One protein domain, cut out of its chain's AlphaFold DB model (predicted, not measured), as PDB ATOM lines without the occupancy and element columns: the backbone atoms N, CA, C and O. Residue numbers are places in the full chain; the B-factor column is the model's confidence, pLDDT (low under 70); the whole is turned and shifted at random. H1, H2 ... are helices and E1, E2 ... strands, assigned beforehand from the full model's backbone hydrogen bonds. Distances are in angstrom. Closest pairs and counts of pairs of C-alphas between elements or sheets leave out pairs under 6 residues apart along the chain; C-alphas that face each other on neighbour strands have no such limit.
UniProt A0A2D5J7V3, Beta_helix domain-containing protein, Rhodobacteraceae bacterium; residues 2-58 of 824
ATOM      1  N   SER A   2      99.325 134.531  88.960       47.84
ATOM      2  CA  SER A   2      99.789 135.469  87.936       47.84
ATOM      3  C   SER A   2     100.255 134.652  86.727       47.84
ATOM      4  O   SER A   2     101.173 133.840  86.834       47.84
ATOM      5  N   PHE A   3      99.561 134.790  85.598       54.41
ATOM      6  CA  PHE A   3      99.951 134.151  84.346       54.41
ATOM      7  C   PHE A   3     101.089 134.962  83.727       54.41
ATOM      8  O   PHE A   3     100.846 135.983  83.093       54.41
ATOM      9  N   TYR A   4     102.326 134.509  83.920       60.88
ATOM     10  CA  TYR A   4     103.463 135.000  83.143       60.88
ATOM     11  C   TYR A   4     103.320 134.493  81.712       60.88
ATOM     12  O   TYR A   4     103.298 133.278  81.482       60.88
ATOM     13  N   ARG A   5     103.199 135.412  80.757       65.44
ATOM     14  CA  ARG A   5     103.170 135.092  79.332       65.44
ATOM     15  C   ARG A   5     104.231 135.953  78.650       65.44
ATOM     16  O   ARG A   5     104.009 137.155  78.605       65.44
ATOM     17  N   PRO A   6     105.310 135.353  78.113       67.62
ATOM     18  CA  PRO A   6     106.340 136.102  77.410       67.62
ATOM     19  C   PRO A   6     105.722 136.922  76.280       67.62
ATOM     20  O   PRO A   6     104.982 136.379  75.447       67.62
ATOM     21  N   ILE A   7     106.027 138.212  76.252       76.81
ATOM     22  CA  ILE A   7     105.652 139.159  75.211       76.81
ATOM     23  C   ILE A   7     106.926 139.495  74.423       76.81
ATOM     24  O   ILE A   7     107.571 140.504  74.693       76.81
ATOM     25  N   PRO A   8     107.338 138.657  73.454       80.00
ATOM     26  CA  PRO A   8     108.574 138.902  72.714       80.00
ATOM     27  C   PRO A   8     108.457 140.094  71.752       80.00
ATOM     28  O   PRO A   8     109.459 140.733  71.453       80.00
ATOM     29  N   PHE A   9     107.245 140.395  71.270       88.00
ATOM     30  CA  PHE A   9     106.992 141.463  70.307       88.00
ATOM     31  C   PHE A   9     105.624 142.116  70.520       88.00
ATOM     32  O   PHE A   9     104.619 141.431  70.738       88.00
ATOM     33  N   VAL A  10     105.588 143.438  70.377       87.69
ATOM     34  CA  VAL A  10     104.395 144.281  70.360       87.69
ATOM     35  C   VAL A  10     104.533 145.293  69.212       87.69
ATOM     36  O   VAL A  10     105.619 145.842  69.028       87.69
ATOM     37  N   PRO A  11     103.475 145.560  68.423       85.75
ATOM     38  CA  PRO A  11     103.592 146.417  67.241       85.75
ATOM     39  C   PRO A  11     103.911 147.881  67.565       85.75
ATOM     40  O   PRO A  11     104.589 148.535  66.782       85.75
ATOM     41  N   ASP A  12     103.426 148.391  68.698       85.00
ATOM     42  CA  ASP A  12     103.588 149.787  69.096       85.00
ATOM     43  C   ASP A  12     103.478 149.963  70.621       85.00
ATOM     44  O   ASP A  12     103.033 149.072  71.359       85.00
ATOM     45  N   ARG A  13     103.879 151.146  71.103       80.75
ATOM     46  CA  ARG A  13     103.843 151.504  72.527       80.75
ATOM     47  C   ARG A  13     102.430 151.452  73.106       80.75
ATOM     48  O   ARG A  13     102.252 150.992  74.230       80.75
ATOM     49  N   ALA A  14     101.411 151.875  72.357       82.88
ATOM     50  CA  ALA A  14     100.031 151.902  72.842       82.88
ATOM     51  C   ALA A  14      99.485 150.486  73.094       82.88
ATOM     52  O   ALA A  14      98.770 150.245  74.070       82.88
ATOM     53  N   ALA A  15      99.837 149.523  72.244       84.75
ATOM     54  CA  ALA A  15      99.542 148.113  72.434       84.75
ATOM     55  C   ALA A  15     100.233 147.566  73.683       84.75
ATOM     56  O   ALA A  15      99.603 146.826  74.439       84.75
ATOM     57  N   LEU A  16     101.470 147.984  73.953       81.00
ATOM     58  CA  LEU A  16     102.181 147.581  75.163       81.00
ATOM     59  C   LEU A  16     101.515 148.159  76.416       81.00
ATOM     60  O   LEU A  16     101.246 147.406  77.349       81.00
ATOM     61  N   VAL A  17     101.164 149.451  76.414       81.94
ATOM     62  CA  VAL A  17     100.417 150.096  77.509       81.94
ATOM     63  C   VAL A  17      99.129 149.323  77.801       81.94
ATOM     64  O   VAL A  17      98.893 148.954  78.947       81.94
ATOM     65  N   ARG A  18      98.339 148.972  76.774       84.94
ATOM     66  CA  ARG A  18      97.110 148.172  76.949       84.94
ATOM     67  C   ARG A  18      97.375 146.808  77.593       84.94
ATOM     68  O   ARG A  18      96.615 146.398  78.468       84.94
ATOM     69  N   LEU A  19      98.436 146.107  77.181       81.88
ATOM     70  CA  LEU A  19      98.820 144.815  77.765       81.88
ATOM     71  C   LEU A  19      99.213 144.961  79.243       81.88
ATOM     72  O   LEU A  19      98.800 144.144  80.068       81.88
ATOM     73  N   ARG A  20      99.945 146.025  79.597       77.62
ATOM     74  CA  ARG A  20     100.337 146.310  80.987       77.62
ATOM     75  C   ARG A  20      99.148 146.725  81.850       77.62
ATOM     76  O   ARG A  20      99.001 146.202  82.951       77.62
ATOM     77  N   SER A  21      98.244 147.562  81.339       79.94
ATOM     78  CA  SER A  21      96.989 147.904  82.026       79.94
ATOM     79  C   SER A  21      96.096 146.681  82.267       79.94
ATOM     80  O   SER A  21      95.340 146.659  83.234       79.94
ATOM     81  N   ALA A  22      96.206 145.641  81.433       82.69
ATOM     82  CA  ALA A  22      95.521 144.362  81.618       82.69
ATOM     83  C   ALA A  22      96.230 143.404  82.606       82.69
ATOM     84  O   ALA A  22      95.791 142.265  82.774       82.69
ATOM     85  N   GLY A  23      97.317 143.835  83.257       78.50
ATOM     86  CA  GLY A  23      98.061 143.046  84.245       78.50
ATOM     87  C   GLY A  23      98.962 141.962  83.646       78.50
ATOM     88  O   GLY A  23      99.367 141.043  84.360       78.50
ATOM     89  N   ILE A  24      99.267 142.035  82.346       78.69
ATOM     90  CA  ILE A  24     100.157 141.078  81.681       78.69
ATOM     91  C   ILE A  24     101.604 141.534  81.900       78.69
ATOM     92  O   ILE A  24     102.011 142.593  81.421       78.69
ATOM     93  N   ALA A  25     102.375 140.724  82.624       72.25
ATOM     94  CA  ALA A  25     103.772 140.975  82.975       72.25
ATOM     95  C   ALA A  25     104.686 139.866  82.435       72.25
ATOM     96  O   ALA A  25     104.295 138.693  82.393       72.25
ATOM     97  N   ASP A  26     105.903 140.252  82.065       77.44
ATOM     98  CA  ASP A  26     106.980 139.320  81.726       77.44
ATOM     99  C   ASP A  26     107.734 138.891  82.994       77.44
ATOM    100  O   ASP A  26     107.421 139.322  84.111       77.44
ATOM    101  N   ARG A  27     108.703 137.983  82.855       82.69
ATOM    102  CA  ARG A  27     109.644 137.684  83.945       82.69
ATOM    103  C   ARG A  27     110.784 138.693  83.948       82.69
ATOM    104  O   ARG A  27     111.202 139.165  82.898       82.69
ATOM    105  N   ASP A  28     111.318 138.990  85.131       84.81
ATOM    106  CA  ASP A  28     112.482 139.875  85.257       84.81
ATOM    107  C   ASP A  28     113.636 139.365  84.382       84.81
ATOM    108  O   ASP A  28     114.014 138.193  84.455       84.81
ATOM    109  N   GLY A  29     114.172 140.244  83.532       82.50
ATOM    110  CA  GLY A  29     115.204 139.911  82.549       82.50
ATOM    111  C   GLY A  29     114.702 139.578  81.144       82.50
ATOM    112  O   GLY A  29     115.517 139.537  80.225       82.50
ATOM    113  N   GLU A  30     113.400 139.359  80.940       87.38
ATOM    114  CA  GLU A  30     112.857 139.103  79.601       87.38
ATOM    115  C   GLU A  30     112.829 140.381  78.755       87.38
ATOM    116  O   GLU A  30     112.585 141.477  79.261       87.38
ATOM    117  N   VAL A  31     113.108 140.229  77.458       87.62
ATOM    118  CA  VAL A  31     113.166 141.334  76.498       87.62
ATOM    119  C   VAL A  31     111.900 141.350  75.651       87.62
ATOM    120  O   VAL A  31     111.525 140.333  75.069       87.62
ATOM    121  N   THR A  32     111.287 142.522  75.542       86.69
ATOM    122  CA  THR A  32     110.148 142.797  74.668       86.69
ATOM    123  C   THR A  32     110.573 143.790  73.598       86.69
ATOM    124  O   THR A  32     111.033 144.888  73.913       86.69
ATOM    125  N   GLN A  33     110.392 143.424  72.330       87.62
ATOM    126  CA  GLN A  33     110.483 144.364  71.218       87.62
ATOM    127  C   GLN A  33     109.152 145.114  71.066       87.62
ATOM    128  O   GLN A  33     108.084 144.498  71.086       87.62
ATOM    129  N   VAL A  34     109.205 146.431  70.905       84.56
ATOM    130  CA  VAL A  34     108.050 147.320  70.745       84.56
ATOM    131  C   VAL A  34     108.308 148.193  69.521       84.56
ATOM    132  O   VAL A  34     109.063 149.157  69.589       84.56
ATOM    133  N   GLY A  35     107.721 147.834  68.379       84.19
ATOM    134  CA  GLY A  35     108.127 148.420  67.099       84.19
ATOM    135  C   GLY A  35     109.618 148.168  66.830       84.19
ATOM    136  O   GLY A  35     110.044 147.011  66.775       84.19
ATOM    137  N   ASP A  36     110.401 149.240  66.699       80.25
ATOM    138  CA  ASP A  36     111.859 149.185  66.495       80.25
ATOM    139  C   ASP A  36     112.666 149.244  67.807       80.25
ATOM    140  O   ASP A  36     113.880 149.043  67.800       80.25
ATOM    141  N   ASP A  37     112.001 149.506  68.935       83.19
ATOM    142  CA  ASP A  37     112.639 149.691  70.234       83.19
ATOM    143  C   ASP A  37     112.637 148.390  71.053       83.19
ATOM    144  O   ASP A  37     111.756 147.538  70.919       83.19
ATOM    145  N   PHE A  38     113.615 148.235  71.945       86.31
ATOM    146  CA  PHE A  38     113.724 147.070  72.825       86.31
ATOM    147  C   PHE A  38     113.661 147.489  74.292       86.31
ATOM    148  O   PHE A  38     114.189 148.531  74.685       86.31
ATOM    149  N   PHE A  39     113.027 146.655  75.113       87.06
ATOM    150  CA  PHE A  39     112.869 146.888  76.544       87.06
ATOM    151  C   PHE A  39     113.123 145.615  77.340       87.06
ATOM    152  O   PHE A  39     112.736 144.533  76.910       87.06
ATOM    153  N   GLN A  40     113.737 145.742  78.514       87.06
ATOM    154  CA  GLN A  40     113.874 144.666  79.490       87.06
ATOM    155  C   GLN A  40     112.801 144.805  80.558       87.06
ATOM    156  O   GLN A  40     112.612 145.889  81.111       87.06
ATOM    157  N   TRP A  41     112.159 143.703  80.923       84.50
ATOM    158  CA  TRP A  41     111.279 143.681  82.078       84.50
ATOM    159  C   TRP A  41     112.062 143.638  83.396       84.50
ATOM    160  O   TRP A  41     113.023 142.877  83.554       84.50
ATOM    161  N   SER A  42     111.626 144.450  84.355       85.06
ATOM    162  CA  SER A  42     112.106 144.491  85.733       85.06
ATOM    163  C   SER A  42     110.981 144.970  86.646       85.06
ATOM    164  O   SER A  42     110.548 146.114  86.555       85.06
ATOM    165  N   SER A  43     110.527 144.106  87.549       78.62
ATOM    166  CA  SER A  43     109.329 144.250  88.387       78.62
ATOM    167  C   SER A  43     109.189 145.549  89.202       78.62
ATOM    168  O   SER A  43     108.075 145.867  89.609       78.62
ATOM    169  N   ASN A  44     110.263 146.326  89.393       78.94
ATOM    170  CA  ASN A  44     110.253 147.615  90.106       78.94
ATOM    171  C   ASN A  44     110.777 148.798  89.269       78.94
ATOM    172  O   ASN A  44     111.079 149.853  89.822       78.94
ATOM    173  N   ALA A  45     110.942 148.636  87.954       81.81
ATOM    174  CA  ALA A  45     111.445 149.708  87.102       81.81
ATOM    175  C   ALA A  45     110.416 150.834  86.930       81.81
ATOM    176  O   ALA A  45     109.248 150.590  86.631       81.81
ATOM    177  N   THR A  46     110.871 152.077  87.062       80.19
ATOM    178  CA  THR A  46     110.056 153.290  86.876       80.19
ATOM    179  C   THR A  46     110.652 154.241  85.836       80.19
ATOM    180  O   THR A  46     110.195 155.369  85.712       80.19
ATOM    181  N   ALA A  47     111.677 153.797  85.101       75.50
ATOM    182  CA  ALA A  47     112.473 154.641  84.211       75.50
ATOM    183  C   ALA A  47     111.729 155.116  82.948       75.50
ATOM    184  O   ALA A  47     112.177 156.055  82.303       75.50
ATOM    185  N   VAL A  48     110.618 154.470  82.574       76.12
ATOM    186  CA  VAL A  48     109.850 154.803  81.365       76.12
ATOM    187  C   VAL A  48     108.459 155.332  81.748       76.12
ATOM    188  O   VAL A  48     107.635 154.562  82.259       76.12
ATOM    189  N   PRO A  49     108.155 156.617  81.482       73.31
ATOM    190  CA  PRO A  49     106.830 157.200  81.668       73.31
ATOM    191  C   PRO A  49     105.701 156.346  81.073       73.31
ATOM    192  O   PRO A  49     105.795 155.829  79.956       73.31
ATOM    193  N   ALA A  50     104.613 156.195  81.834       69.62
ATOM    194  CA  ALA A  50     103.433 155.389  81.491       69.62
ATOM    195  C   ALA A  50     103.675 153.874  81.270       69.62
ATOM    196  O   ALA A  50     102.744 153.156  80.896       69.62
ATOM    197  N   LEU A  51     104.882 153.360  81.534       74.38
ATOM    198  CA  LEU A  51     105.255 151.951  81.357       74.38
ATOM    199  C   LEU A  51     106.065 151.413  82.559       74.38
ATOM    200  O   LEU A  51     107.232 151.041  82.407       74.38
ATOM    201  N   PRO A  52     105.464 151.330  83.766       72.00
ATOM    202  CA  PRO A  52     106.137 150.749  84.923       72.00
ATOM    203  C   PRO A  52     106.489 149.280  84.658       72.00
ATOM    204  O   PRO A  52     105.707 148.525  84.076       72.00
ATOM    205  N   GLY A  53     107.672 148.875  85.101       74.44
ATOM    206  CA  GLY A  53     108.200 147.530  84.923       74.44
ATOM    207  C   GLY A  53     109.136 147.358  83.723       74.44
ATOM    208  O   GLY A  53     109.639 146.258  83.517       74.44
ATOM    209  N   LEU A  54     109.389 148.407  82.932       80.00
ATOM    210  CA  LEU A  54     110.259 148.343  81.753       80.00
ATOM    211  C   LEU A  54     111.500 149.232  81.883       80.00
ATOM    212  O   LEU A  54     111.438 150.361  82.365       80.00
ATOM    213  N   LEU A  55     112.627 148.698  81.418       84.88
ATOM    214  CA  LEU A  55     113.895 149.398  81.244       84.88
ATOM    215  C   LEU A  55     114.228 149.460  79.747       84.88
ATOM    216  O   LEU A  55     114.107 148.435  79.075       84.88
ATOM    217  N   PRO A  56     114.671 150.605  79.212       83.94
ATOM    218  CA  PRO A  56     115.192 150.684  77.850       83.94
ATOM    219  C   PRO A  56     116.378 149.727  77.648       83.94
ATOM    220  O   PRO A  56     117.275 149.644  78.485       83.94
ATOM    221  N   LEU A  57     116.405 149.021  76.521       76.88
ATOM    222  CA  LEU A  57     117.546 148.238  76.034       76.88
ATOM    223  C   LEU A  57     117.907 148.809  74.661       76.88
ATOM    224  O   LEU A  57     117.097 148.674  73.746       76.88
ATOM    225  N   PRO A  58     119.054 149.489  74.481       61.34
ATOM    226  CA  PRO A  58     120.294 148.776  74.154       61.34
ATOM    227  C   PRO A  58     121.587 149.502  74.608       61.34
ATOM    228  O   PRO A  58     121.842 150.668  74.324       61.34
TER     229      PRO A  58
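AT A GLANCE: This is residues 2 to 58 of the 824 residues of the protein "Beta_helix domain-containing protein" of Rhodobacteraceae bacterium (UniProt A0A2D5J7V3). A small domain with little regular structure: a three-stranded antiparallel meander, E1 E2 E3, each strand the antiparallel neighbour of the one before, with one short helix, H1, grazing it near E1, and one long loop, residues 42 to 53, between E2 and E3. The 57 printed residues run H1, E1, E2, E3; the class is mixed, with 22 residues in named elements. It is compact, radius of gyration of the C-alphas 9.9 A, spanning 28 by 20 by 19 A.

IN THESE COORDINATES: H1, residues 13 to 21, begins at C-alpha 13 (103.843, 151.504, 72.527). E1 is residues 31 to 34; E2, residues 37 to 41, measures 13.4 A; E3, residues 54 to 57, ends at C-alpha 57 (117.546, 148.238, 76.034).

HOW THE PARTS SIT: Residues 9 to 10 pair in parallel with residues 33 to 34 of E1. H1, with every O i to N i+4 pair within hydrogen-bond range, only grazes the sheet; its closest C-alpha pair with E1, Arg 13 and Val 34, is 6.2 A apart. Hairpin E1 and E2 has N 32 and O 39 at 2.8 A; hairpin E2 and E3 has N 40 and O 55 at 2.8 A.

THE WHOLE: The printed part has no cut. The link E2 to E3 is long. Residues 2 to 6, 50 and 58 are under pLDDT 70.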